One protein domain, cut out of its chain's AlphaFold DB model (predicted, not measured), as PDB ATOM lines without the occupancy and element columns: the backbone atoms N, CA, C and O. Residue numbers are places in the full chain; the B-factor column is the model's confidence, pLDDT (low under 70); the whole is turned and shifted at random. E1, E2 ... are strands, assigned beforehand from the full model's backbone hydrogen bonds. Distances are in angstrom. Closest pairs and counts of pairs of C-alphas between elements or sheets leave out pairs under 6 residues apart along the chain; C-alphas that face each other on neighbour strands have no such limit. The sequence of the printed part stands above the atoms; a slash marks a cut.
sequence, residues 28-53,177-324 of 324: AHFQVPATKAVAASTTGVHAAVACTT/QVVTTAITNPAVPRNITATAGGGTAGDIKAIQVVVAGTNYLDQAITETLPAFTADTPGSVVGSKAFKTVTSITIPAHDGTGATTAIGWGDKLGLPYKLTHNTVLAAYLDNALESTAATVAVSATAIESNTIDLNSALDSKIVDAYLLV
ATOM      1  N   ALA A  28      13.152  -3.942 -34.515       92.75
ATOM      2  CA  ALA A  28      11.896  -4.192 -35.196       92.75
ATOM      3  C   ALA A  28      10.802  -4.499 -34.167       92.75
ATOM      4  O   ALA A  28      11.045  -5.135 -33.139       92.75
ATOM      5  N   HIS A  29       9.586  -4.053 -34.473       95.00
ATOM      6  CA  HIS A  29       8.374  -4.354 -33.722       95.00
ATOM      7  C   HIS A  29       7.420  -5.110 -34.645       95.00
ATOM      8  O   HIS A  29       6.914  -4.562 -35.624       95.00
ATOM      9  N   PHE A  30       7.232  -6.392 -34.362       96.62
ATOM     10  CA  PHE A  30       6.244  -7.233 -35.019       96.62
ATOM     11  C   PHE A  30       4.979  -7.261 -34.166       96.62
ATOM     12  O   PHE A  30       5.037  -7.636 -33.000       96.62
ATOM     13  N   GLN A  31       3.843  -6.885 -34.751       97.62
ATOM     14  CA  GLN A  31       2.559  -6.861 -34.060       97.62
ATOM     15  C   GLN A  31       1.525  -7.704 -34.802       97.62
ATOM     16  O   GLN A  31       1.354  -7.572 -36.018       97.62
ATOM     17  N   VAL A  32       0.773  -8.507 -34.051       98.06
ATOM     18  CA  VAL A  32      -0.463  -9.136 -34.522       98.06
ATOM     19  C   VAL A  32      -1.638  -8.541 -33.747       98.06
ATOM     20  O   VAL A  32      -1.676  -8.637 -32.520       98.06
ATOM     21  N   PRO A  33      -2.620  -7.924 -34.431       97.69
ATOM     22  CA  PRO A  33      -3.770  -7.346 -33.753       97.69
ATOM     23  C   PRO A  33      -4.642  -8.440 -33.128       97.69
ATOM     24  O   PRO A  33      -4.769  -9.534 -33.681       97.69
ATOM     25  N   ALA A  34      -5.323  -8.096 -32.034       96.62
ATOM     26  CA  ALA A  34      -6.250  -8.963 -31.301       96.62
ATOM     27  C   ALA A  34      -7.221  -9.742 -32.210       96.62
ATOM     28  O   ALA A  34      -7.400 -10.944 -32.061       96.62
ATOM     29  N   THR A  35      -7.778  -9.087 -33.234       96.62
ATOM     30  CA  THR A  35      -8.724  -9.707 -34.179       96.62
ATOM     31  C   THR A  35      -8.112 -10.791 -35.073       96.62
ATOM     32  O   THR A  35      -8.844 -11.509 -35.748       96.62
ATOM     33  N   LYS A  36      -6.780 -10.884 -35.146       96.62
ATOM     34  CA  LYS A  36      -6.040 -11.875 -35.946       96.62
ATOM     35  C   LYS A  36      -5.244 -12.861 -35.087       96.62
ATOM     36  O   LYS A  36      -4.878 -13.932 -35.567       96.62
ATOM     37  N   ALA A  37      -5.001 -12.527 -33.825       96.38
ATOM     38  CA  ALA A  37      -4.372 -13.387 -32.831       96.38
ATOM     39  C   ALA A  37      -5.397 -14.324 -32.165       96.38
ATOM     40  O   ALA A  37      -5.441 -14.463 -30.950       96.38
ATOM     41  N   VAL A  38      -6.254 -14.961 -32.964       96.69
ATOM     42  CA  VAL A  38      -7.259 -15.909 -32.458       96.69
ATOM     43  C   VAL A  38      -6.597 -17.142 -31.834       96.69
ATOM     44  O   VAL A  38      -5.454 -17.464 -32.161       96.69
ATOM     45  N   ALA A  39      -7.308 -17.847 -30.958       96.06
ATOM     46  CA  ALA A  39      -6.827 -19.108 -30.398       96.06
ATOM     47  C   ALA A  39      -6.561 -20.159 -31.495       96.06
ATOM     48  O   ALA A  39      -7.171 -20.125 -32.577       96.06
ATOM     49  N   ALA A  40      -5.676 -21.116 -31.207       96.69
ATOM     50  CA  ALA A  40      -5.555 -22.339 -31.990       96.69
ATOM     51  C   ALA A  40      -6.925 -23.012 -32.180       96.69
ATOM     52  O   ALA A  40      -7.787 -23.008 -31.300       96.69
ATOM     53  N   SER A  41      -7.128 -23.606 -33.351       97.56
ATOM     54  CA  SER A  41      -8.377 -24.283 -33.694       97.56
ATOM     55  C   SER A  41      -8.072 -25.543 -34.476       97.56
ATOM     56  O   SER A  41      -7.374 -25.475 -35.483       97.56
ATOM     57  N   THR A  42      -8.626 -26.679 -34.051       97.44
ATOM     58  CA  THR A  42      -8.462 -27.985 -34.716       97.44
ATOM     59  C   THR A  42      -9.239 -28.099 -36.029       97.44
ATOM     60  O   THR A  42      -8.961 -28.984 -36.829       97.44
ATOM     61  N   THR A  43     -10.196 -27.199 -36.266       97.69
ATOM     62  CA  THR A  43     -11.055 -27.164 -37.463       97.69
ATOM     63  C   THR A  43     -10.962 -25.841 -38.211       97.69
ATOM     64  O   THR A  43     -11.759 -25.581 -39.111       97.69
ATOM     65  N   GLY A  44     -10.016 -24.980 -37.826       97.38
ATOM     66  CA  GLY A  44      -9.913 -23.630 -38.362       97.38
ATOM     67  C   GLY A  44      -9.770 -23.601 -39.883       97.38
ATOM     68  O   GLY A  44     -10.368 -22.752 -40.537       97.38
ATOM     69  N   VAL A  45      -9.014 -24.541 -40.455       98.50
ATOM     70  CA  VAL A  45      -8.703 -24.565 -41.889       98.50
ATOM     71  C   VAL A  45      -9.750 -25.349 -42.664       98.50
ATOM     72  O   VAL A  45     -10.229 -24.887 -43.699       98.50
ATOM     73  N   HIS A  46     -10.095 -26.541 -42.183       98.56
ATOM     74  CA  HIS A  46     -11.102 -27.394 -42.793       98.56
ATOM     75  C   HIS A  46     -11.749 -28.283 -41.727       98.56
ATOM     76  O   HIS A  46     -11.082 -28.796 -40.824       98.56
ATOM     77  N   ALA A  47     -13.058 -28.502 -41.859       97.06
ATOM     78  CA  ALA A  47     -13.789 -29.435 -41.011       97.06
ATOM     79  C   ALA A  47     -13.260 -30.876 -41.156       97.06
ATOM     80  O   ALA A  47     -12.497 -31.194 -42.070       97.06
ATOM     81  N   ALA A  48     -13.679 -31.765 -40.257       96.94
ATOM     82  CA  ALA A  48     -13.270 -33.163 -40.295       96.94
ATOM     83  C   ALA A  48     -13.680 -33.842 -41.618       96.94
ATOM     84  O   ALA A  48     -14.853 -33.834 -41.993       96.94
ATOM     85  N   VAL A  49     -12.711 -34.437 -42.314       96.75
ATOM     86  CA  VAL A  49     -12.912 -35.227 -43.535       96.75
ATOM     87  C   VAL A  49     -12.955 -36.702 -43.156       96.75
ATOM     88  O   VAL A  49     -12.016 -37.194 -42.537       96.75
ATOM     89  N   ALA A  50     -14.038 -37.399 -43.501       95.75
ATOM     90  CA  ALA A  50     -14.173 -38.832 -43.245       95.75
ATOM     91  C   ALA A  50     -13.394 -39.669 -44.264       95.75
ATOM     92  O   ALA A  50     -13.438 -39.381 -45.462       95.75
ATOM     93  N   CYS A  51     -12.751 -40.743 -43.804       94.00
ATOM     94  CA  CYS A  51     -12.086 -41.709 -44.672       94.00
ATOM     95  C   CYS A  51     -13.125 -42.524 -45.463       94.00
ATOM     96  O   CYS A  51     -13.781 -43.411 -44.923       94.00
ATOM     97  N   THR A  52     -13.282 -42.240 -46.757       88.75
ATOM     98  CA  THR A  52     -14.275 -42.930 -47.607       88.75
ATOM     99  C   THR A  52     -13.727 -44.153 -48.334       88.75
ATOM    100  O   THR A  52     -14.503 -44.961 -48.829       88.75
ATOM    101  N   THR A  53     -12.404 -44.276 -48.435       90.31
ATOM    102  CA  THR A  53     -11.728 -45.302 -49.241       90.31
ATOM    103  C   THR A  53     -10.553 -45.927 -48.480       90.31
ATOM    104  O   THR A  53      -9.407 -45.784 -48.918       90.31
ATOM    105  N   GLN A 177      -7.375 -38.791 -50.049       96.31
ATOM    106  CA  GLN A 177      -8.288 -37.690 -50.310       96.31
ATOM    107  C   GLN A 177      -7.489 -36.403 -50.502       96.31
ATOM    108  O   GLN A 177      -6.568 -36.111 -49.739       96.31
ATOM    109  N   VAL A 178      -7.841 -35.630 -51.530       97.31
ATOM    110  CA  VAL A 178      -7.218 -34.335 -51.821       97.31
ATOM    111  C   VAL A 178      -8.278 -33.250 -51.696       97.31
ATOM    112  O   VAL A 178      -9.224 -33.192 -52.480       97.31
ATOM    113  N   VAL A 179      -8.118 -32.391 -50.697       98.12
ATOM    114  CA  VAL A 179      -9.012 -31.270 -50.403       98.12
ATOM    115  C   VAL A 179      -8.449 -30.015 -51.059       98.12
ATOM    116  O   VAL A 179      -7.327 -29.619 -50.759       98.12
ATOM    117  N   THR A 180      -9.226 -29.383 -51.940       98.12
ATOM    118  CA  THR A 180      -8.859 -28.135 -52.650       98.12
ATOM    119  C   THR A 180      -9.934 -27.047 -52.558       98.12
ATOM    120  O   THR A 180      -9.771 -25.946 -53.078       98.12
ATOM    121  N   THR A 181     -11.044 -27.339 -51.884       97.19
ATOM    122  CA  THR A 181     -12.200 -26.449 -51.722       97.19
ATOM    123  C   THR A 181     -12.565 -26.330 -50.251       97.19
ATOM    124  O   THR A 181     -12.152 -27.165 -49.453       97.19
ATOM    125  N   ALA A 182     -13.371 -25.323 -49.894       97.31
ATOM    126  CA  ALA A 182     -13.803 -25.079 -48.511       97.31
ATOM    127  C   ALA A 182     -12.637 -24.925 -47.510       97.31
ATOM    128  O   ALA A 182     -12.782 -25.198 -46.322       97.31
ATOM    129  N   ILE A 183     -11.480 -24.468 -48.000       98.50
ATOM    130  CA  ILE A 183     -10.301 -24.184 -47.189       98.50
ATOM    131  C   ILE A 183     -10.383 -22.745 -46.687       98.50
ATOM    132  O   ILE A 183     -10.492 -21.802 -47.474       98.50
ATOM    133  N   THR A 184     -10.294 -22.581 -45.373       98.56
ATOM    134  CA  THR A 184     -10.169 -21.280 -44.718       98.56
ATOM    135  C   THR A 184      -8.701 -21.006 -44.416       98.56
ATOM    136  O   THR A 184      -8.013 -21.811 -43.794       98.56
ATOM    137  N   ASN A 185      -8.208 -19.852 -44.858       98.25
ATOM    138  CA  ASN A 185      -6.833 -19.439 -44.592       98.25
ATOM    139  C   ASN A 185      -6.722 -18.773 -43.215       98.25
ATOM    140  O   ASN A 185      -7.633 -18.035 -42.828       98.25
ATOM    141  N   PRO A 186      -5.608 -18.971 -42.488       97.25
ATOM    142  CA  PRO A 186      -5.389 -18.272 -41.233       97.25
ATOM    143  C   PRO A 186      -5.263 -16.757 -41.478       97.25
ATOM    144  O   PRO A 186      -4.765 -16.306 -42.510       97.25
ATOM    145  N   ALA A 187      -5.710 -15.944 -40.516       96.75
ATOM    146  CA  ALA A 187      -5.729 -14.480 -40.658       96.75
ATOM    147  C   ALA A 187      -4.324 -13.839 -40.723       96.75
ATOM    148  O   ALA A 187      -4.161 -12.717 -41.216       96.75
ATOM    149  N   VAL A 188      -3.327 -14.552 -40.199       97.31
ATOM    150  CA  VAL A 188      -1.886 -14.288 -40.289       97.31
ATOM    151  C   VAL A 188      -1.161 -15.621 -40.473       97.31
ATOM    152  O   VAL A 188      -1.727 -16.650 -40.100       97.31
ATOM    153  N   PRO A 189       0.068 -15.641 -41.013       98.44
ATOM    154  CA  PRO A 189       0.769 -16.895 -41.250       98.44
ATOM    155  C   PRO A 189       0.961 -17.715 -39.974       98.44
ATOM    156  O   PRO A 189       1.467 -17.195 -38.978       98.44
ATOM    157  N   ARG A 190       0.543 -18.984 -40.009       98.38
ATOM    158  CA  ARG A 190       0.526 -19.889 -38.849       98.38
ATOM    159  C   ARG A 190       0.911 -21.306 -39.207       98.38
ATOM    160  O   ARG A 190       0.766 -21.719 -40.356       98.38
ATOM    161  N   ASN A 191       1.370 -22.060 -38.217       98.50
ATOM    162  CA  ASN A 191       1.537 -23.492 -38.400       98.50
ATOM    163  C   ASN A 191       0.190 -24.212 -38.519       98.50
ATOM    164  O   ASN A 191      -0.807 -23.807 -37.922       98.50
ATOM    165  N   ILE A 192       0.180 -25.298 -39.288       98.75
ATOM    166  CA  ILE A 192      -1.016 -26.104 -39.543       98.75
ATOM    167  C   ILE A 192      -1.010 -27.333 -38.640       98.75
ATOM    168  O   ILE A 192       0.043 -27.907 -38.357       98.75
ATOM    169  N   THR A 193      -2.187 -27.730 -38.174       98.75
ATOM    170  CA  THR A 193      -2.393 -28.947 -37.388       98.75
ATOM    171  C   THR A 193      -3.319 -29.894 -38.136       98.75
ATOM    172  O   THR A 193      -4.158 -29.468 -38.932       98.75
ATOM    173  N   ALA A 194      -3.167 -31.189 -37.880       98.75
ATOM    174  CA  ALA A 194      -4.140 -32.188 -38.295       98.75
ATOM    175  C   ALA A 194      -4.564 -32.999 -37.075       98.75
ATOM    176  O   ALA A 194      -3.716 -33.406 -36.281       98.75
ATOM    177  N   THR A 195      -5.862 -33.237 -36.927       98.56
ATOM    178  CA  THR A 195      -6.439 -33.965 -35.795       98.56
ATOM    179  C   THR A 195      -7.176 -35.191 -36.310       98.56
ATOM    180  O   THR A 195      -8.169 -35.052 -37.023       98.56
ATOM    181  N   ALA A 196      -6.699 -36.382 -35.948       97.94
ATOM    182  CA  ALA A 196      -7.372 -37.643 -36.229       97.94
ATOM    183  C   ALA A 196      -8.343 -38.005 -35.095       97.94
ATOM    184  O   ALA A 196      -8.022 -37.862 -33.912       97.94
ATOM    185  N   GLY A 197      -9.524 -38.495 -35.459       95.12
ATOM    186  CA  GLY A 197     -10.563 -38.941 -34.529       95.12
ATOM    187  C   GLY A 197     -11.726 -39.600 -35.262       95.12
ATOM    188  O   GLY A 197     -11.573 -40.025 -36.403       95.12
ATOM    189  N   GLY A 198     -12.907 -39.639 -34.642       89.00
ATOM    190  CA  GLY A 198     -14.071 -40.339 -35.199       89.00
ATOM    191  C   GLY A 198     -13.939 -41.865 -35.120       89.00
ATOM    192  O   GLY A 198     -12.871 -42.386 -34.808       89.00
ATOM    193  N   GLY A 199     -15.044 -42.572 -35.370       88.56
ATOM    194  CA  GLY A 199     -15.059 -44.034 -35.414       88.56
ATOM    195  C   GLY A 199     -14.567 -44.698 -34.129       88.56
ATOM    196  O   GLY A 199     -14.780 -44.200 -33.020       88.56
ATOM    197  N   THR A 200     -13.922 -45.849 -34.293       91.44
ATOM    198  CA  THR A 200     -13.164 -46.509 -33.228       91.44
ATOM    199  C   THR A 200     -11.699 -46.106 -33.302       91.44
ATOM    200  O   THR A 200     -11.196 -45.739 -34.360       91.44
ATOM    201  N   ALA A 201     -10.984 -46.212 -32.180       90.38
ATOM    202  CA  ALA A 201      -9.560 -45.900 -32.152       90.38
ATOM    203  C   ALA A 201      -8.785 -46.712 -33.212       90.38
ATOM    204  O   ALA A 201      -7.987 -46.129 -33.935       90.38
ATOM    205  N   GLY A 202      -9.141 -47.994 -33.390       92.88
ATOM    206  CA  GLY A 202      -8.559 -48.912 -34.378       92.88
ATOM    207  C   GLY A 202      -8.772 -48.546 -35.851       92.88
ATOM    208  O   GLY A 202      -8.203 -49.182 -36.732       92.88
ATOM    209  N   ASP A 203      -9.581 -47.526 -36.145       94.69
ATOM    210  CA  ASP A 203      -9.728 -47.025 -37.510       94.69
ATOM    211  C   ASP A 203      -8.546 -46.117 -37.907       94.69
ATOM    212  O   ASP A 203      -8.336 -45.862 -39.095       94.69
ATOM    213  N   ILE A 204      -7.770 -45.607 -36.941       96.06
ATOM    214  CA  ILE A 204      -6.731 -44.593 -37.158       96.06
ATOM    215  C   ILE A 204      -5.392 -45.238 -37.521       96.06
ATOM    216  O   ILE A 204      -4.640 -45.717 -36.677       96.06
ATOM    217  N   LYS A 205      -5.027 -45.115 -38.796       95.62
ATOM    218  CA  LYS A 205      -3.689 -45.441 -39.301       95.62
ATOM    219  C   LYS A 205      -2.650 -44.355 -38.992       95.62
ATOM    220  O   LYS A 205      -2.968 -43.165 -39.043       95.62
ATOM    221  N   ALA A 206      -1.385 -44.751 -38.834       97.00
ATOM    222  CA  ALA A 206      -0.215 -43.863 -38.788       97.00
ATOM    223  C   ALA A 206       0.119 -43.207 -40.151       97.00
ATOM    224  O   ALA A 206       1.182 -43.424 -40.735       97.00
ATOM    225  N   ILE A 207      -0.816 -42.425 -40.693       97.25
ATOM    226  CA  ILE A 207      -0.630 -41.637 -41.920       97.25
ATOM    227  C   ILE A 207       0.033 -40.292 -41.621       97.25
ATOM    228  O   ILE A 207      -0.021 -39.797 -40.496       97.25
ATOM    229  N   GLN A 208       0.593 -39.671 -42.660       98.44
ATOM    230  CA  GLN A 208       1.087 -38.296 -42.630       98.44
ATOM    231  C   GLN A 208       0.271 -37.440 -43.592       98.44
ATOM    232  O   GLN A 208       0.182 -37.748 -44.781       98.44
ATOM    233  N   VAL A 209      -0.313 -36.363 -43.077       98.81
ATOM    234  CA  VAL A 209      -1.038 -35.383 -43.892       98.81
ATOM    235  C   VAL A 209      -0.032 -34.462 -44.576       98.81
ATOM    236  O   VAL A 209       0.918 -33.998 -43.945       98.81
ATOM    237  N   VAL A 210      -0.245 -34.172 -45.858       98.75
ATOM    238  CA  VAL A 210       0.578 -33.223 -46.619       98.75
ATOM    239  C   VAL A 210      -0.226 -31.960 -46.880       98.75
ATOM    240  O   VAL A 210      -1.331 -32.021 -47.414       98.75
ATOM    241  N   VAL A 211       0.338 -30.811 -46.531       98.88
ATOM    242  CA  VAL A 211      -0.284 -29.495 -46.698       98.88
ATOM    243  C   VAL A 211       0.541 -28.683 -47.686       98.88
ATOM    244  O   VAL A 211       1.759 -28.582 -47.543       98.88
ATOM    245  N   ALA A 212      -0.114 -28.097 -48.684       98.81
ATOM    246  CA  ALA A 212       0.496 -27.211 -49.668       98.81
ATOM    247  C   ALA A 212      -0.198 -25.847 -49.674       98.81
ATOM    248  O   ALA A 212      -1.416 -25.739 -49.518       98.81
ATOM    249  N   GLY A 213       0.571 -24.786 -49.884       98.81
ATOM    250  CA  GLY A 213       0.079 -23.419 -49.776       98.81
ATOM    251  C   GLY A 213       1.160 -22.389 -50.057       98.81
ATOM    252  O   GLY A 213       2.097 -22.672 -50.801       98.81
ATOM    253  N   THR A 214       1.048 -21.203 -49.462       98.81
ATOM    254  CA  THR A 214       2.051 -20.139 -49.615       98.81
ATOM    255  C   THR A 214       2.603 -19.651 -48.285       98.81
ATOM    256  O   THR A 214       1.934 -19.711 -47.253       98.81
ATOM    257  N   ASN A 215       3.838 -19.153 -48.311       98.50
ATOM    258  CA  ASN A 215       4.481 -18.503 -47.172       98.50
ATOM    259  C   ASN A 215       4.190 -16.990 -47.125       98.50
ATOM    260  O   ASN A 215       3.412 -16.452 -47.915       98.50
ATOM    261  N   TYR A 216       4.839 -16.286 -46.193       95.56
ATOM    262  CA  TYR A 216       4.697 -14.834 -46.006       95.56
ATOM    263  C   TYR A 216       5.005 -14.016 -47.279       95.56
ATOM    264  O   TYR A 216       4.434 -12.944 -47.468       95.56
ATOM    265  N   LEU A 217       5.876 -14.532 -48.154       96.69
ATOM    266  CA  LEU A 217       6.306 -13.911 -49.415       96.69
ATOM    267  C   LEU A 217       5.487 -14.383 -50.627       96.69
ATOM    268  O   LEU A 217       5.918 -14.184 -51.760       96.69
ATOM    269  N   ASP A 218       4.354 -15.055 -50.402       98.12
ATOM    270  CA  ASP A 218       3.512 -15.654 -51.444       98.12
ATOM    271  C   ASP A 218       4.212 -16.738 -52.285       98.12
ATOM    272  O   ASP A 218       3.732 -17.133 -53.346       98.12
ATOM    273  N   GLN A 219       5.330 -17.279 -51.796       98.38
ATOM    274  CA  GLN A 219       6.024 -18.387 -52.445       98.38
ATOM    275  C   GLN A 219       5.365 -19.706 -52.056       98.38
ATOM    276  O   GLN A 219       5.003 -19.901 -50.893       98.38
ATOM    277  N   ALA A 220       5.236 -20.615 -53.020       98.56
ATOM    278  CA  ALA A 220       4.669 -21.934 -52.784       98.56
ATOM    279  C   ALA A 220       5.525 -22.736 -51.794       98.56
ATOM    280  O   ALA A 220       6.746 -22.819 -51.933       98.56
ATOM    281  N   ILE A 221       4.867 -23.348 -50.813       98.75
ATOM    282  CA  ILE A 221       5.480 -24.219 -49.813       98.75
ATOM    283  C   ILE A 221       4.634 -25.473 -49.611       98.75
ATOM    284  O   ILE A 221       3.411 -25.454 -49.757       98.75
ATOM    285  N   THR A 222       5.311 -26.545 -49.211       98.62
ATOM    286  CA  THR A 222       4.691 -27.806 -48.797       98.62
ATOM    287  C   THR A 222       5.283 -28.253 -47.463       98.62
ATOM    288  O   THR A 222       6.474 -28.033 -47.192       98.62
ATOM    289  N   GLU A 223       4.459 -28.891 -46.640       98.75
ATOM    290  CA  GLU A 223       4.854 -29.580 -45.415       98.75
ATOM    291  C   GLU A 223       4.174 -30.948 -45.324       98.75
ATOM    292  O   GLU A 223       2.965 -31.059 -45.509       98.75
ATOM    293  N   THR A 224       4.954 -31.979 -45.000       98.75
ATOM    294  CA  THR A 224       4.429 -33.261 -44.523       98.75
ATOM    295  C   THR A 224       4.395 -33.198 -43.003       98.75
ATOM    296  O   THR A 224       5.444 -33.057 -42.376       98.75
ATOM    297  N   LEU A 225       3.200 -33.258 -42.418       98.75
ATOM    298  CA  LEU A 225       3.019 -33.246 -40.968       98.75
ATOM    299  C   LEU A 225       3.528 -34.556 -40.344       98.75
ATOM    300  O   LEU A 225       3.569 -35.576 -41.040       98.75
ATOM    301  N   PRO A 226       3.878 -34.559 -39.041       98.62
ATOM    302  CA  PRO A 226       4.225 -35.788 -38.336       98.62
ATOM    303  C   PRO A 226       3.147 -36.863 -38.494       98.62
ATOM    304  O   PRO A 226       1.964 -36.552 -38.643       98.62
ATOM    305  N   ALA A 227       3.554 -38.131 -38.445       98.38
ATOM    306  CA  ALA A 227       2.607 -39.236 -38.518       98.38
ATOM    307  C   ALA A 227       1.702 -39.253 -37.286       98.38
ATOM    308  O   ALA A 227       2.158 -38.989 -36.171       98.38
ATOM    309  N   PHE A 228       0.434 -39.613 -37.478       98.44
ATOM    310  CA  PHE A 228      -0.408 -39.983 -36.347       98.44
ATOM    311  C   PHE A 228       0.151 -41.223 -35.645       98.44
ATOM    312  O   PHE A 228       0.812 -42.066 -36.254       98.44
ATOM    313  N   THR A 229      -0.169 -41.360 -34.364       97.69
ATOM    314  CA  THR A 229       0.018 -42.623 -33.653       97.69
ATOM    315  C   THR A 229      -1.106 -43.570 -34.065       97.69
ATOM    316  O   THR A 229      -2.275 -43.198 -33.987       97.69
ATOM    317  N   ALA A 230      -0.756 -44.776 -34.519       96.56
ATOM    318  CA  ALA A 230      -1.750 -45.786 -34.868       96.56
ATOM    319  C   ALA A 230      -2.684 -46.070 -33.681       96.56
ATOM    320  O   ALA A 230      -2.278 -46.005 -32.516       96.56
ATOM    321  N   ASP A 231      -3.940 -46.354 -33.995       96.44
ATOM    322  CA  ASP A 231      -4.992 -46.709 -33.051       96.44
ATOM    323  C   ASP A 231      -5.245 -45.666 -31.946       96.44
ATOM    324  O   ASP A 231      -5.747 -45.993 -30.871       96.44
ATOM    325  N   THR A 232      -4.854 -44.405 -32.165       96.62
ATOM    326  CA  THR A 232      -4.888 -43.358 -31.134       96.62
ATOM    327  C   THR A 232      -5.398 -42.032 -31.707       96.62
ATOM    328  O   THR A 232      -4.731 -41.432 -32.552       96.62
ATOM    329  N   PRO A 233      -6.546 -41.512 -31.232       97.06
ATOM    330  CA  PRO A 233      -6.992 -40.165 -31.569       97.06
ATOM    331  C   PRO A 233      -6.011 -39.113 -31.057       97.06
ATOM    332  O   PRO A 233      -5.476 -39.226 -29.953       97.06
ATOM    333  N   GLY A 234      -5.794 -38.055 -31.830       97.00
ATOM    334  CA  GLY A 234      -4.836 -37.029 -31.440       97.00
ATOM    335  C   GLY A 234      -4.537 -36.021 -32.532       97.00
ATOM    336  O   GLY A 234      -4.976 -36.155 -33.674       97.00
ATOM    337  N   SER A 235      -3.779 -34.992 -32.158       97.94
ATOM    338  CA  SER A 235      -3.338 -33.949 -33.080       97.94
ATOM    339  C   SER A 235      -1.848 -34.049 -33.349       97.94
ATOM    340  O   SER A 235      -1.053 -34.236 -32.430       97.94
ATOM    341  N   VAL A 236      -1.479 -33.855 -34.608       98.62
ATOM    342  CA  VAL A 236      -0.104 -33.627 -35.044       98.62
ATOM    343  C   VAL A 236       0.050 -32.168 -35.448       98.62
ATOM    344  O   VAL A 236      -0.890 -31.529 -35.932       98.62
ATOM    345  N   VAL A 237       1.239 -31.624 -35.217       98.38
ATOM    346  CA  VAL A 237       1.501 -30.189 -35.318       98.38
ATOM    347  C   VAL A 237       2.619 -29.943 -36.322       98.38
ATOM    348  O   VAL A 237       3.706 -30.504 -36.198       98.38
ATOM    349  N   GLY A 238       2.351 -29.085 -37.302       98.50
ATOM    350  CA  GLY A 238       3.330 -28.614 -38.272       98.50
ATOM    351  C   GLY A 238       4.310 -27.602 -37.688       98.50
ATOM    352  O   GLY A 238       4.107 -27.011 -36.615       98.50
ATOM    353  N   SER A 239       5.388 -27.397 -38.429       97.94
ATOM    354  CA  SER A 239       6.482 -26.486 -38.108       97.94
ATOM    355  C   SER A 239       6.492 -25.249 -38.997       97.94
ATOM    356  O   SER A 239       6.922 -24.196 -38.532       97.94
ATOM    357  N   LYS A 240       6.034 -25.338 -40.254       98.56
ATOM    358  CA  LYS A 240       6.069 -24.201 -41.182       98.56
ATOM    359  C   LYS A 240       4.865 -23.288 -40.987       98.56
ATOM    360  O   LYS A 240       3.746 -23.762 -40.823       98.56
ATOM    361  N   ALA A 241       5.077 -21.978 -41.074       98.62
ATOM    362  CA  ALA A 241       4.008 -20.989 -41.091       98.62
ATOM    363  C   ALA A 241       3.444 -20.790 -42.508       98.62
ATOM    364  O   ALA A 241       4.113 -20.258 -43.399       98.62
ATOM    365  N   PHE A 242       2.184 -21.171 -42.694       98.81
ATOM    366  CA  PHE A 242       1.419 -20.988 -43.921       98.81
ATOM    367  C   PHE A 242       0.622 -19.690 -43.860       98.81
ATOM    368  O   PHE A 242      -0.167 -19.479 -42.941       98.81
ATOM    369  N   LYS A 243       0.805 -18.830 -44.865       98.56
ATOM    370  CA  LYS A 243      -0.055 -17.668 -45.134       98.56
ATOM    371  C   LYS A 243      -1.369 -18.109 -45.761       98.56
ATOM    372  O   LYS A 243      -2.431 -17.639 -45.370       98.56
ATOM    373  N   THR A 244      -1.281 -19.005 -46.736       98.62
ATOM    374  CA  THR A 244      -2.445 -19.654 -47.334       98.62
ATOM    375  C   THR A 244      -2.236 -21.155 -47.362       98.62
ATOM    376  O   THR A 244      -1.102 -21.623 -47.446       98.62
ATOM    377  N   VAL A 245      -3.334 -21.895 -47.316       98.81
ATOM    378  CA  VAL A 245      -3.424 -23.316 -47.623       98.81
ATOM    379  C   VAL A 245      -4.243 -23.435 -48.905       98.81
ATOM    380  O   VAL A 245      -5.294 -22.819 -49.053       98.81
ATOM    381  N   THR A 246      -3.731 -24.201 -49.859       98.62
ATOM    382  CA  THR A 246      -4.331 -24.370 -51.194       98.62
ATOM    383  C   THR A 246      -4.726 -25.814 -51.470       98.62
ATOM    384  O   THR A 246      -5.652 -26.063 -52.237       98.62
ATOM    385  N   SER A 247      -4.042 -26.768 -50.836       98.62
ATOM    386  CA  SER A 247      -4.350 -28.187 -50.943       98.62
ATOM    387  C   SER A 247      -3.946 -28.920 -49.671       98.62
ATOM    388  O   SER A 247      -2.902 -28.631 -49.081       98.62
ATOM    389  N   ILE A 248      -4.764 -29.891 -49.271       98.75
ATOM    390  CA  ILE A 248      -4.467 -30.831 -48.192       98.75
ATOM    391  C   ILE A 248      -4.643 -32.244 -48.745       98.75
ATOM    392  O   ILE A 248      -5.702 -32.590 -49.259       98.75
ATOM    393  N   THR A 249      -3.607 -33.070 -48.642       98.56
ATOM    394  CA  THR A 249      -3.650 -34.488 -49.009       98.56
ATOM    395  C   THR A 249      -3.665 -35.338 -47.748       98.56
ATOM    396  O   THR A 249      -2.731 -35.285 -46.947       98.56
ATOM    397  N   ILE A 250      -4.719 -36.132 -47.591       98.19
ATOM    398  CA  ILE A 250      -4.963 -37.012 -46.447       98.19
ATOM    399  C   ILE A 250      -4.924 -38.451 -46.971       98.19
ATOM    400  O   ILE A 250      -5.845 -38.862 -47.682       98.19
ATOM    401  N   PRO A 251      -3.858 -39.225 -46.701       97.62
ATOM    402  CA  PRO A 251      -3.849 -40.649 -47.024       97.62
ATOM    403  C   PRO A 251      -4.979 -41.405 -46.314       97.62
ATOM    404  O   PRO A 251      -5.467 -40.966 -45.278       97.62
ATOM    405  N   ALA A 252      -5.388 -42.554 -46.849       96.25
ATOM    406  CA  ALA A 252      -6.460 -43.332 -46.234       96.25
ATOM    407  C   ALA A 252      -6.066 -43.861 -44.843       96.25
ATOM    408  O   ALA A 252      -4.995 -44.453 -44.667       96.25
ATOM    409  N   HIS A 253      -6.976 -43.697 -43.885       96.38
ATOM    410  CA  HIS A 253      -6.962 -44.414 -42.613       96.38
ATOM    411  C   HIS A 253      -7.344 -45.900 -42.804       96.38
ATOM    412  O   HIS A 253      -7.634 -46.331 -43.923       96.38
ATOM    413  N   ASP A 254      -7.309 -46.698 -41.734       90.81
ATOM    414  CA  ASP A 254      -7.557 -48.144 -41.810       90.81
ATOM    415  C   ASP A 254      -9.058 -48.476 -41.789       90.81
ATOM    416  O   ASP A 254      -9.481 -49.435 -42.434       90.81
ATOM    417  N   GLY A 255      -9.876 -47.651 -41.130       87.25
ATOM    418  CA  GLY A 255     -11.333 -47.807 -41.083       87.25
ATOM    419  C   GLY A 255     -12.104 -46.630 -41.681       87.25
ATOM    420  O   GLY A 255     -11.607 -45.507 -41.776       87.25
ATOM    421  N   THR A 256     -13.362 -46.880 -42.060       83.75
ATOM    422  CA  THR A 256     -14.274 -45.857 -42.612       83.75
ATOM    423  C   THR A 256     -14.801 -44.881 -41.555       83.75
ATOM    424  O   THR A 256     -15.396 -43.864 -41.899       83.75
ATOM    425  N   GLY A 257     -14.638 -45.201 -40.266       89.44
ATOM    426  CA  GLY A 257     -15.065 -44.346 -39.156       89.44
ATOM    427  C   GLY A 257     -14.089 -43.211 -38.839       89.44
ATOM    428  O   GLY A 257     -14.496 -42.211 -38.247       89.44
ATOM    429  N   ALA A 258     -12.823 -43.341 -39.247       95.94
ATOM    430  CA  ALA A 258     -11.802 -42.337 -38.982       95.94
ATOM    431  C   ALA A 258     -12.057 -41.045 -39.769       95.94
ATOM    432  O   ALA A 258     -12.479 -41.045 -40.930       95.94
ATOM    433  N   THR A 259     -11.743 -39.928 -39.129       97.06
ATOM    434  CA  THR A 259     -11.862 -38.578 -39.666       97.06
ATOM    435  C   THR A 259     -10.588 -37.786 -39.396       97.06
ATOM    436  O   THR A 259      -9.932 -37.992 -38.373       97.06
ATOM    437  N   THR A 260     -10.258 -36.850 -40.284       98.38
ATOM    438  CA  THR A 260      -9.131 -35.924 -40.119       98.38
ATOM    439  C   THR A 260      -9.613 -34.482 -40.247       98.38
ATOM    440  O   THR A 260     -10.062 -34.068 -41.314       98.38
ATOM    441  N   ALA A 261      -9.533 -33.703 -39.168       98.38
ATOM    442  CA  ALA A 261      -9.778 -32.258 -39.179       98.38
ATOM    443  C   ALA A 261      -8.473 -31.485 -39.380       98.38
ATOM    444  O   ALA A 261      -7.413 -31.955 -38.961       98.38
ATOM    445  N   ILE A 262      -8.550 -30.313 -40.017       98.75
ATOM    446  CA  ILE A 262      -7.380 -29.480 -40.306       98.75
ATOM    447  C   ILE A 262      -7.543 -28.128 -39.629       98.75
ATOM    448  O   ILE A 262      -8.546 -27.425 -39.791       98.75
ATOM    449  N   GLY A 263      -6.511 -27.757 -38.890       98.56
ATOM    450  CA  GLY A 263      -6.506 -26.607 -38.016       98.56
ATOM    451  C   GLY A 263      -5.275 -25.731 -38.172       98.56
ATOM    452  O   GLY A 263      -4.400 -25.982 -38.999       98.56
ATOM    453  N   TRP A 264      -5.200 -24.704 -37.339       98.25
ATOM    454  CA  TRP A 264      -3.993 -23.907 -37.137       98.25
ATOM    455  C   TRP A 264      -3.607 -23.920 -35.661       98.25
ATOM    456  O   TRP A 264      -4.472 -23.966 -34.781       98.25
ATOM    457  N   GLY A 265      -2.303 -23.878 -35.397       97.44
ATOM    458  CA  GLY A 265      -1.755 -23.744 -34.049       97.44
ATOM    459  C   GLY A 265      -1.553 -22.286 -33.639       97.44
ATOM    460  O   GLY A 265      -1.980 -21.359 -34.334       97.44
ATOM    461  N   ASP A 266      -0.881 -22.092 -32.505       96.44
ATOM    462  CA  ASP A 266      -0.557 -20.768 -31.960       96.44
ATOM    463  C   ASP A 266       0.769 -20.193 -32.482       96.44
ATOM    464  O   ASP A 266       1.024 -19.001 -32.314       96.44
ATOM    465  N   LYS A 267       1.576 -20.976 -33.214       97.44
ATOM    466  CA  LYS A 267       2.830 -20.470 -33.789       97.44
ATOM    467  C   LYS A 267       2.529 -19.437 -34.864       97.44
ATOM    468  O   LYS A 267       1.888 -19.747 -35.872       97.44
ATOM    469  N   LEU A 268       3.063 -18.237 -34.691       98.38
ATOM    470  CA  LEU A 268       2.964 -17.132 -35.638       98.38
ATOM    471  C   LEU A 268       4.217 -17.084 -36.515       98.38
ATOM    472  O   LEU A 268       5.338 -17.183 -36.019       98.38
ATOM    473  N   GLY A 269       4.045 -16.914 -37.825       98.12
ATOM    474  CA  GLY A 269       5.158 -16.724 -38.756       98.12
ATOM    475  C   GLY A 269       5.807 -15.351 -38.593       98.12
ATOM    476  O   GLY A 269       5.115 -14.332 -38.612       98.12
ATOM    477  N   LEU A 270       7.134 -15.317 -38.479       97.31
ATOM    478  CA  LEU A 270       7.908 -14.078 -38.444       97.31
ATOM    479  C   LEU A 270       8.198 -13.594 -39.877       97.31
ATOM    480  O   LEU A 270       8.569 -14.397 -40.735       97.31
ATOM    481  N   PRO A 271       8.100 -12.283 -40.165       95.81
ATOM    482  CA  PRO A 271       8.319 -11.742 -41.508       95.81
ATOM    483  C   PRO A 271       9.810 -11.561 -41.867       95.81
ATOM    484  O   PRO A 271      10.141 -10.769 -42.748       95.81
ATOM    485  N   TYR A 272      10.716 -12.291 -41.209       94.31
ATOM    486  CA  TYR A 272      12.165 -12.181 -41.385       94.31
ATOM    487  C   TYR A 272      12.820 -13.561 -41.445       94.31
ATOM    488  O   TYR A 272      12.374 -14.501 -40.791       94.31
ATOM    489  N   LYS A 273      13.914 -13.668 -42.206       95.38
ATOM    490  CA  LYS A 273      14.823 -14.820 -42.144       95.38
ATOM    491  C   LYS A 273      15.884 -14.535 -41.093       95.38
ATOM    492  O   LYS A 273      16.610 -13.553 -41.226       95.38
ATOM    493  N   LEU A 274      15.983 -15.383 -40.076       94.44
ATOM    494  CA  LEU A 274      16.884 -15.186 -38.944       94.44
ATOM    495  C   LEU A 274      17.939 -16.297 -38.908       94.44
ATOM    496  O   LEU A 274      17.627 -17.475 -39.069       94.44
ATOM    497  N   THR A 275      19.208 -15.937 -38.702       94.69
ATOM    498  CA  THR A 275      20.307 -16.914 -38.538       94.69
ATOM    499  C   THR A 275      20.390 -17.470 -37.116       94.69
ATOM    500  O   THR A 275      20.963 -18.533 -36.902       94.69
ATOM    501  N   HIS A 276      19.829 -16.749 -36.149       94.56
ATOM    502  CA  HIS A 276      19.763 -17.083 -34.729       94.56
ATOM    503  C   HIS A 276      18.568 -16.352 -34.103       94.56
ATOM    504  O   HIS A 276      17.996 -15.458 -34.726       94.56
ATOM    505  N   ASN A 277      18.165 -16.735 -32.890       96.19
ATOM    506  CA  ASN A 277      17.053 -16.076 -32.207       96.19
ATOM    507  C   ASN A 277      17.447 -14.649 -31.790       96.19
ATOM    508  O   ASN A 277      18.315 -14.472 -30.937       96.19
ATOM    509  N   THR A 278      16.791 -13.654 -32.384       94.88
ATOM    510  CA  THR A 278      16.977 -12.228 -32.085       94.88
ATOM    511  C   THR A 278      15.772 -11.592 -31.388       94.88
ATOM    512  O   THR A 278      15.754 -10.373 -31.206       94.88
ATOM    513  N   VAL A 279      14.763 -12.382 -31.003       96.12
ATOM    514  CA  VAL A 279      13.603 -11.897 -30.245       96.12
ATOM    515  C   VAL A 279      14.048 -11.564 -28.824       96.12
ATOM    516  O   VAL A 279      14.577 -12.410 -28.108       96.12
ATOM    517  N   LEU A 280      13.829 -10.314 -28.426       94.88
ATOM    518  CA  LEU A 280      14.222  -9.774 -27.127       94.88
ATOM    519  C   LEU A 280      13.097  -9.887 -26.097       94.88
ATOM    520  O   LEU A 280      13.357 -10.141 -24.924       94.88
ATOM    521  N   ALA A 281      11.856  -9.672 -26.533       95.62
ATOM    522  CA  ALA A 281      10.680  -9.710 -25.674       95.62
ATOM    523  C   ALA A 281       9.418 -10.001 -26.491       95.62
ATOM    524  O   ALA A 281       9.273  -9.507 -27.614       95.62
ATOM    525  N   ALA A 282       8.504 -10.764 -25.896       97.62
ATOM    526  CA  ALA A 282       7.164 -11.014 -26.407       97.62
ATOM    527  C   ALA A 282       6.139 -10.551 -25.367       97.62
ATOM    528  O   ALA A 282       6.301 -10.811 -24.174       97.62
ATOM    529  N   TYR A 283       5.105  -9.857 -25.824       98.12
ATOM    530  CA  TYR A 283       4.019  -9.355 -25.002       98.12
ATOM    531  C   TYR A 283       2.696  -9.916 -25.512       98.12
ATOM    532  O   TYR A 283       2.464  -9.961 -26.723       98.12
ATOM    533  N   LEU A 284       1.824 -10.283 -24.580       97.94
ATOM    534  CA  LEU A 284       0.441 -10.656 -24.832       97.94
ATOM    535  C   LEU A 284      -0.469  -9.729 -24.032       97.94
ATOM    536  O   LEU A 284      -0.266  -9.537 -22.836       97.94
ATOM    537  N   ASP A 285      -1.465  -9.134 -24.683       97.12
ATOM    538  CA  ASP A 285      -2.378  -8.172 -24.044       97.12
ATOM    539  C   ASP A 285      -1.637  -7.008 -23.351       97.12
ATOM    540  O   ASP A 285      -2.030  -6.526 -22.290       97.12
ATOM    541  N   ASN A 286      -0.534  -6.554 -23.962       95.31
ATOM    542  CA  ASN A 286       0.398  -5.550 -23.426       95.31
ATOM    543  C   ASN A 286       1.172  -5.975 -22.159       95.31
ATOM    544  O   ASN A 286       1.889  -5.155 -21.578       95.31
ATOM    545  N   ALA A 287       1.076  -7.235 -21.728       97.12
ATOM    546  CA  ALA A 287       1.851  -7.791 -20.623       97.12
ATOM    547  C   ALA A 287       3.045  -8.594 -21.149       97.12
ATOM    548  O   ALA A 287       2.906  -9.380 -22.079       97.12
ATOM    549  N   LEU A 288       4.227  -8.394 -20.557       97.25
ATOM    550  CA  LEU A 288       5.425  -9.166 -20.899       97.25
ATOM    551  C   LEU A 288       5.224 -10.635 -20.503       97.25
ATOM    552  O   LEU A 288       4.856 -10.915 -19.361       97.25
ATOM    553  N   GLU A 289       5.520 -11.559 -21.412       97.12
ATOM    554  CA  GLU A 289       5.501 -12.991 -21.116       97.12
ATOM    555  C   GLU A 289       6.547 -13.328 -20.039       97.12
ATOM    556  O   GLU A 289       7.725 -12.983 -20.154       97.12
ATOM    557  N   SER A 290       6.128 -14.017 -18.975       94.00
ATOM    558  CA  SER A 290       7.023 -14.420 -17.878       94.00
ATOM    559  C   SER A 290       7.985 -15.541 -18.276       94.00
ATOM    560  O   SER A 290       9.049 -15.698 -17.677       94.00
ATOM    561  N   THR A 291       7.603 -16.312 -19.292       96.31
ATOM    562  CA  THR A 291       8.413 -17.348 -19.927       96.31
ATOM    563  C   THR A 291       8.682 -16.916 -21.357       96.31
ATOM    564  O   THR A 291       7.759 -16.543 -22.075       96.31
ATOM    565  N   ALA A 292       9.949 -16.941 -21.770       94.62
ATOM    566  CA  ALA A 292      10.325 -16.521 -23.111       94.62
ATOM    567  C   ALA A 292       9.602 -17.359 -24.175       94.62
ATOM    568  O   ALA A 292       9.515 -18.583 -24.062       94.62
ATOM    569  N   ALA A 293       9.129 -16.687 -25.224       96.94
ATOM    570  CA  ALA A 293       8.540 -17.345 -26.377       96.94
ATOM    571  C   ALA A 293       9.538 -18.319 -27.025       96.94
ATOM    572  O   ALA A 293      10.741 -18.045 -27.113       96.94
ATOM    573  N   THR A 294       9.035 -19.445 -27.526       97.56
ATOM    574  CA  THR A 294       9.839 -20.379 -28.316       97.56
ATOM    575  C   THR A 294       9.967 -19.838 -29.733       97.56
ATOM    576  O   THR A 294       8.970 -19.585 -30.406       97.56
ATOM    577  N   VAL A 295      11.201 -19.667 -30.207       98.06
ATOM    578  CA  VAL A 295      11.477 -19.107 -31.536       98.06
ATOM    579  C   VAL A 295      12.189 -20.143 -32.392       98.06
ATOM    580  O   VAL A 295      13.283 -20.596 -32.056       98.06
ATOM    581  N   ALA A 296      11.576 -20.490 -33.519       98.00
ATOM    582  CA  ALA A 296      12.235 -21.218 -34.593       98.00
ATOM    583  C   ALA A 296      12.852 -20.214 -35.571       98.00
ATOM    584  O   ALA A 296      12.252 -19.177 -35.860       98.00
ATOM    585  N   VAL A 297      14.045 -20.523 -36.078       97.94
ATOM    586  CA  VAL A 297      14.798 -19.639 -36.974       97.94
ATOM    587  C   VAL A 297      15.309 -20.390 -38.193       97.94
ATOM    588  O   VAL A 297      15.627 -21.578 -38.130       97.94
ATOM    589  N   SER A 298      15.411 -19.684 -39.312       97.81
ATOM    590  CA  SER A 298      16.014 -20.191 -40.538       97.81
ATOM    591  C   SER A 298      16.545 -19.051 -41.398       97.81
ATOM    592  O   SER A 298      15.817 -18.126 -41.766       97.81
ATOM    593  N   ALA A 299      17.811 -19.166 -41.798       97.31
ATOM    594  CA  ALA A 299      18.469 -18.200 -42.673       97.31
ATOM    595  C   ALA A 299      17.971 -18.267 -44.129       97.31
ATOM    596  O   ALA A 299      18.190 -17.339 -44.907       97.31
ATOM    597  N   THR A 300      17.319 -19.364 -44.525       96.94
ATOM    598  CA  THR A 300      16.993 -19.654 -45.931       96.94
ATOM    599  C   THR A 300      15.492 -19.742 -46.193       96.94
ATOM    600  O   THR A 300      15.043 -19.248 -47.234       96.94
ATOM    601  N   ALA A 301      14.714 -20.277 -45.249       97.50
ATOM    602  CA  ALA A 301      13.282 -20.546 -45.382       97.50
ATOM    603  C   ALA A 301      12.467 -19.643 -44.445       97.50
ATOM    604  O   ALA A 301      12.473 -19.832 -43.230       97.50
ATOM    605  N   ILE A 302      11.766 -18.648 -44.997       97.81
ATOM    606  CA  ILE A 302      11.014 -17.680 -44.179       97.81
ATOM    607  C   ILE A 302       9.872 -18.356 -43.413       97.81
ATOM    608  O   ILE A 302       9.630 -18.029 -42.260       97.81
ATOM    609  N   GLU A 303       9.237 -19.366 -44.003       98.50
ATOM    610  CA  GLU A 303       8.167 -20.137 -43.373       98.50
ATOM    611  C   GLU A 303       8.631 -20.957 -42.164       98.50
ATOM    612  O   GLU A 303       7.801 -21.395 -41.380       98.50
ATOM    613  N   SER A 304       9.939 -21.163 -41.996       98.25
ATOM    614  CA  SER A 304      10.522 -21.839 -40.831       98.25
ATOM    615  C   SER A 304      10.956 -20.871 -39.727       98.25
ATOM    616  O   SER A 304      11.557 -21.306 -38.747       98.25
ATOM    617  N   ASN A 305      10.678 -19.571 -39.874       98.19
ATOM    618  CA  ASN A 305      10.860 -18.595 -38.807       98.19
ATOM    619  C   ASN A 305       9.508 -18.367 -38.129       98.19
ATOM    620  O   ASN A 305       8.603 -17.773 -38.719       98.19
ATOM    621  N   THR A 306       9.355 -18.855 -36.901       98.19
ATOM    622  CA  THR A 306       8.098 -18.757 -36.151       98.19
ATOM    623  C   THR A 306       8.353 -18.362 -34.710       98.19
ATOM    624  O   THR A 306       9.376 -18.733 -34.141       98.19
ATOM    625  N   ILE A 307       7.388 -17.682 -34.106       98.19
ATOM    626  CA  ILE A 307       7.338 -17.404 -32.674       98.19
ATOM    627  C   ILE A 307       6.110 -18.085 -32.070       98.19
ATOM    628  O   ILE A 307       5.014 -17.998 -32.620       98.19
ATOM    629  N   ASP A 308       6.313 -18.769 -30.954       97.62
ATOM    630  CA  ASP A 308       5.279 -19.427 -30.161       97.62
ATOM    631  C   ASP A 308       5.314 -18.835 -28.755       97.62
ATOM    632  O   ASP A 308       6.326 -18.952 -28.056       97.62
ATOM    633  N   LEU A 309       4.258 -18.122 -28.372       97.00
ATOM    634  CA  LEU A 309       4.164 -17.553 -27.030       97.00
ATOM    635  C   LEU A 309       3.925 -18.683 -26.022       97.00
ATOM    636  O   LEU A 309       3.432 -19.752 -26.372       97.00
ATOM    637  N   ASN A 310       4.296 -18.465 -24.763       95.19
ATOM    638  CA  ASN A 310       4.019 -19.449 -23.722       95.19
ATOM    639  C   ASN A 310       2.527 -19.441 -23.349       95.19
ATOM    640  O   ASN A 310       1.965 -20.471 -22.977       95.19
ATOM    641  N   SER A 311       1.893 -18.276 -23.446       95.38
ATOM    642  CA  SER A 311       0.454 -18.093 -23.276       95.38
ATOM    643  C   SER A 311      -0.309 -18.299 -24.592       95.38
ATOM    644  O   SER A 311       0.167 -17.934 -25.668       95.38
ATOM    645  N   ALA A 312      -1.533 -18.827 -24.495       94.25
ATOM    646  CA  ALA A 312      -2.453 -18.924 -25.629       94.25
ATOM    647  C   ALA A 312      -2.844 -17.532 -26.152       94.25
ATOM    648  O   ALA A 312      -2.958 -16.576 -25.386       94.25
ATOM    649  N   LEU A 313      -3.067 -17.418 -27.464       95.81
ATOM    650  CA  LEU A 313      -3.262 -16.115 -28.102       95.81
ATOM    651  C   LEU A 313      -4.626 -15.479 -27.789       95.81
ATOM    652  O   LEU A 313      -4.697 -14.268 -27.613       95.81
ATOM    653  N   ASP A 314      -5.699 -16.276 -27.723       94.56
ATOM    654  CA  ASP A 314      -7.035 -15.912 -27.210       94.56
ATOM    655  C   ASP A 314      -7.585 -14.537 -27.632       94.56
ATOM    656  O   ASP A 314      -8.261 -13.833 -26.878       94.56
ATOM    657  N   SER A 315      -7.345 -14.161 -28.890       96.44
ATOM    658  CA  SER A 315      -7.744 -12.870 -29.468       96.44
ATOM    659  C   SER A 315      -7.185 -11.664 -28.707       96.44
ATOM    660  O   SER A 315      -7.830 -10.619 -28.613       96.44
ATOM    661  N   LYS A 316      -5.982 -11.795 -28.150       97.00
ATOM    662  CA  LYS A 316      -5.231 -10.723 -27.494       97.00
ATOM    663  C   LYS A 316      -4.172 -10.167 -28.427       97.00
ATOM    664  O   LYS A 316      -3.667 -10.867 -29.296       97.00
ATOM    665  N   ILE A 317      -3.856  -8.882 -28.286       97.38
ATOM    666  CA  ILE A 317      -2.782  -8.285 -29.084       97.38
ATOM    667  C   ILE A 317      -1.452  -8.962 -28.744       97.38
ATOM    668  O   ILE A 317      -1.188  -9.243 -27.575       97.38
ATOM    669  N   VAL A 318      -0.652  -9.234 -29.773       98.25
ATOM    670  CA  VAL A 318       0.677  -9.835 -29.642       98.25
ATOM    671  C   VAL A 318       1.700  -8.850 -30.166       98.25
ATOM    672  O   VAL A 318       1.577  -8.392 -31.302       98.25
ATOM    673  N   ASP A 319       2.737  -8.593 -29.378       97.94
ATOM    674  CA  ASP A 319       3.863  -7.754 -29.772       97.94
ATOM    675  C   ASP A 319       5.175  -8.505 -29.538       97.94
ATOM    676  O   ASP A 319       5.439  -8.986 -28.438       97.94
ATOM    677  N   ALA A 320       6.022  -8.590 -30.559       97.12
ATOM    678  CA  ALA A 320       7.363  -9.150 -30.466       97.12
ATOM    679  C   ALA A 320       8.394  -8.111 -30.907       97.12
ATOM    680  O   ALA A 320       8.303  -7.534 -31.994       97.12
ATOM    681  N   TYR A 321       9.393  -7.891 -30.062       96.56
ATOM    682  CA  TYR A 321      10.500  -6.985 -30.336       96.56
ATOM    683  C   TYR A 321      11.743  -7.795 -30.673       96.56
ATOM    684  O   TYR A 321      12.126  -8.681 -29.909       96.56
ATOM    685  N   LEU A 322      12.370  -7.505 -31.809       94.38
ATOM    686  CA  LEU A 322      13.498  -8.282 -32.319       94.38
ATOM    687  C   LEU A 322      14.543  -7.411 -33.016       94.38
ATOM    688  O   LEU A 322      14.246  -6.315 -33.489       94.38
ATOM    689  N   LEU A 323      15.771  -7.918 -33.087       89.69
ATOM    690  CA  LEU A 323      16.847  -7.326 -33.883       89.69
ATOM    691  C   LEU A 323      16.852  -7.945 -35.288       89.69
ATOM    692  O   LEU A 323      16.699  -9.162 -35.418       89.69
ATOM    693  N   VAL A 324      17.018  -7.120 -36.323       78.31
ATOM    694  CA  VAL A 324      17.016  -7.531 -37.741       78.31
ATOM    695  C   VAL A 324      18.200  -6.962 -38.501       78.31
ATOM    696  O   VAL A 324      18.656  -5.854 -38.138       78.31
TER     697      VAL A 324
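Overview. This is residues 28 to 53 and 177 to 324 of the 324 residues of an uncharacterized protein of Sporomusa malonica (UniProt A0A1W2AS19). Two sheets lie face to face as a sandwich wound into a jelly roll, and a small three-stranded sheet, E1, E13 and E10, lies beyond one end of it. The short hairpin of E11 and E12 sits between, beside the last residues of the long strand E9, which runs through the middle of the domain. The printed part has 174 residues with no named helix and thirteen named strands, E1 to E13 in order along the chain; the class is all strand, though under half of the residues, 81, are in named elements. One sandwich sheet is branched, strongly twisted and built of antiparallel pairs, while the other runs E3, E8, E5, E6 and the small one E1, E13, E10, both antiparallel. The whole is compact, with a radius of gyration of the C-alphas of 16.6 A, yet elongated, spanning 50 by 30 by 26 A.

Arrangement. E1, residues 28 to 32, is an edge strand antiparallel to the inner strand E13, residues 318 to 323, with N 30 and O 320 at 2.8 A. E10, residues 279 to 284, is the other edge strand, with N 283 and O 319 at 2.8 A. E2, residues 41 to 50, bends by 98 degrees at residue 45 and is antiparallel to E9, residues 259 to 269, with N 49 and O 260 at 2.9 A. On the other side of E9 lies E4, residues 190 to 197, with N 193 and O 263 at 2.9 A. E7, residues 234 to 242, is antiparallel to E4, with N 236 and O 194 at 2.8 A. The pairing of E9 is staggered: E12, residues 306 to 308, is on the same side of it as E2 but pairs with residues 268 to 269, with N 268 and O 307 at 2.9 A. E11, residues 294 to 296, forms a hairpin with E12, with N 294 and O 308 at 2.8 A. In the second sheet, E3, residues 177 to 179, is the neighbour of E8, residues 244 to 250, with N 179 and O 248 at 2.8 A. E5, residues 210 to 214, pairs with E8 through N 212 and O 247 at 2.9 A, and forms a hairpin with E6, residues 220 to 224, with N 211 and O 223 at 2.8 A. These two sheets make the sandwich: the parts that face each other are 10.0 A centre to centre, and the strands of one stand at 31 degrees to those of the other. The jelly roll, four nested antiparallel pairs, is E2 with E9, E3 with E8, E4 with E7, and E5 with E6. The closest C-alphas of E10 and E11 are those of Val 279 and Val 295, 7.6 A apart.

Along the chain. E1 begins at C-alpha 28, (11.896, -4.192, -35.196). From first to last C-alpha, E2 measures 18.3 A, E4 22.5 A, E7 21.3 A, E8 17.6 A and E13 16.9 A. E9, the longest strand by residues, measures 27.7 A and starts at C-alpha 259, (-11.862, -38.578, -39.666). E13 ends at C-alpha 323, (16.847, -7.326, -33.883).

Size, cuts and confidence. The two C-alphas farthest apart are those of Thr 256 and Leu 323, at 50.3 A. Residues 54 to 176 are not printed, and C-alphas 53 and 177 are 8.4 A apart across this cut. Of the links that are printed whole, E4 to E5 is long, with 12 residues. The mean pLDDT of the printed part is 96.6, and no printed residue is under 70.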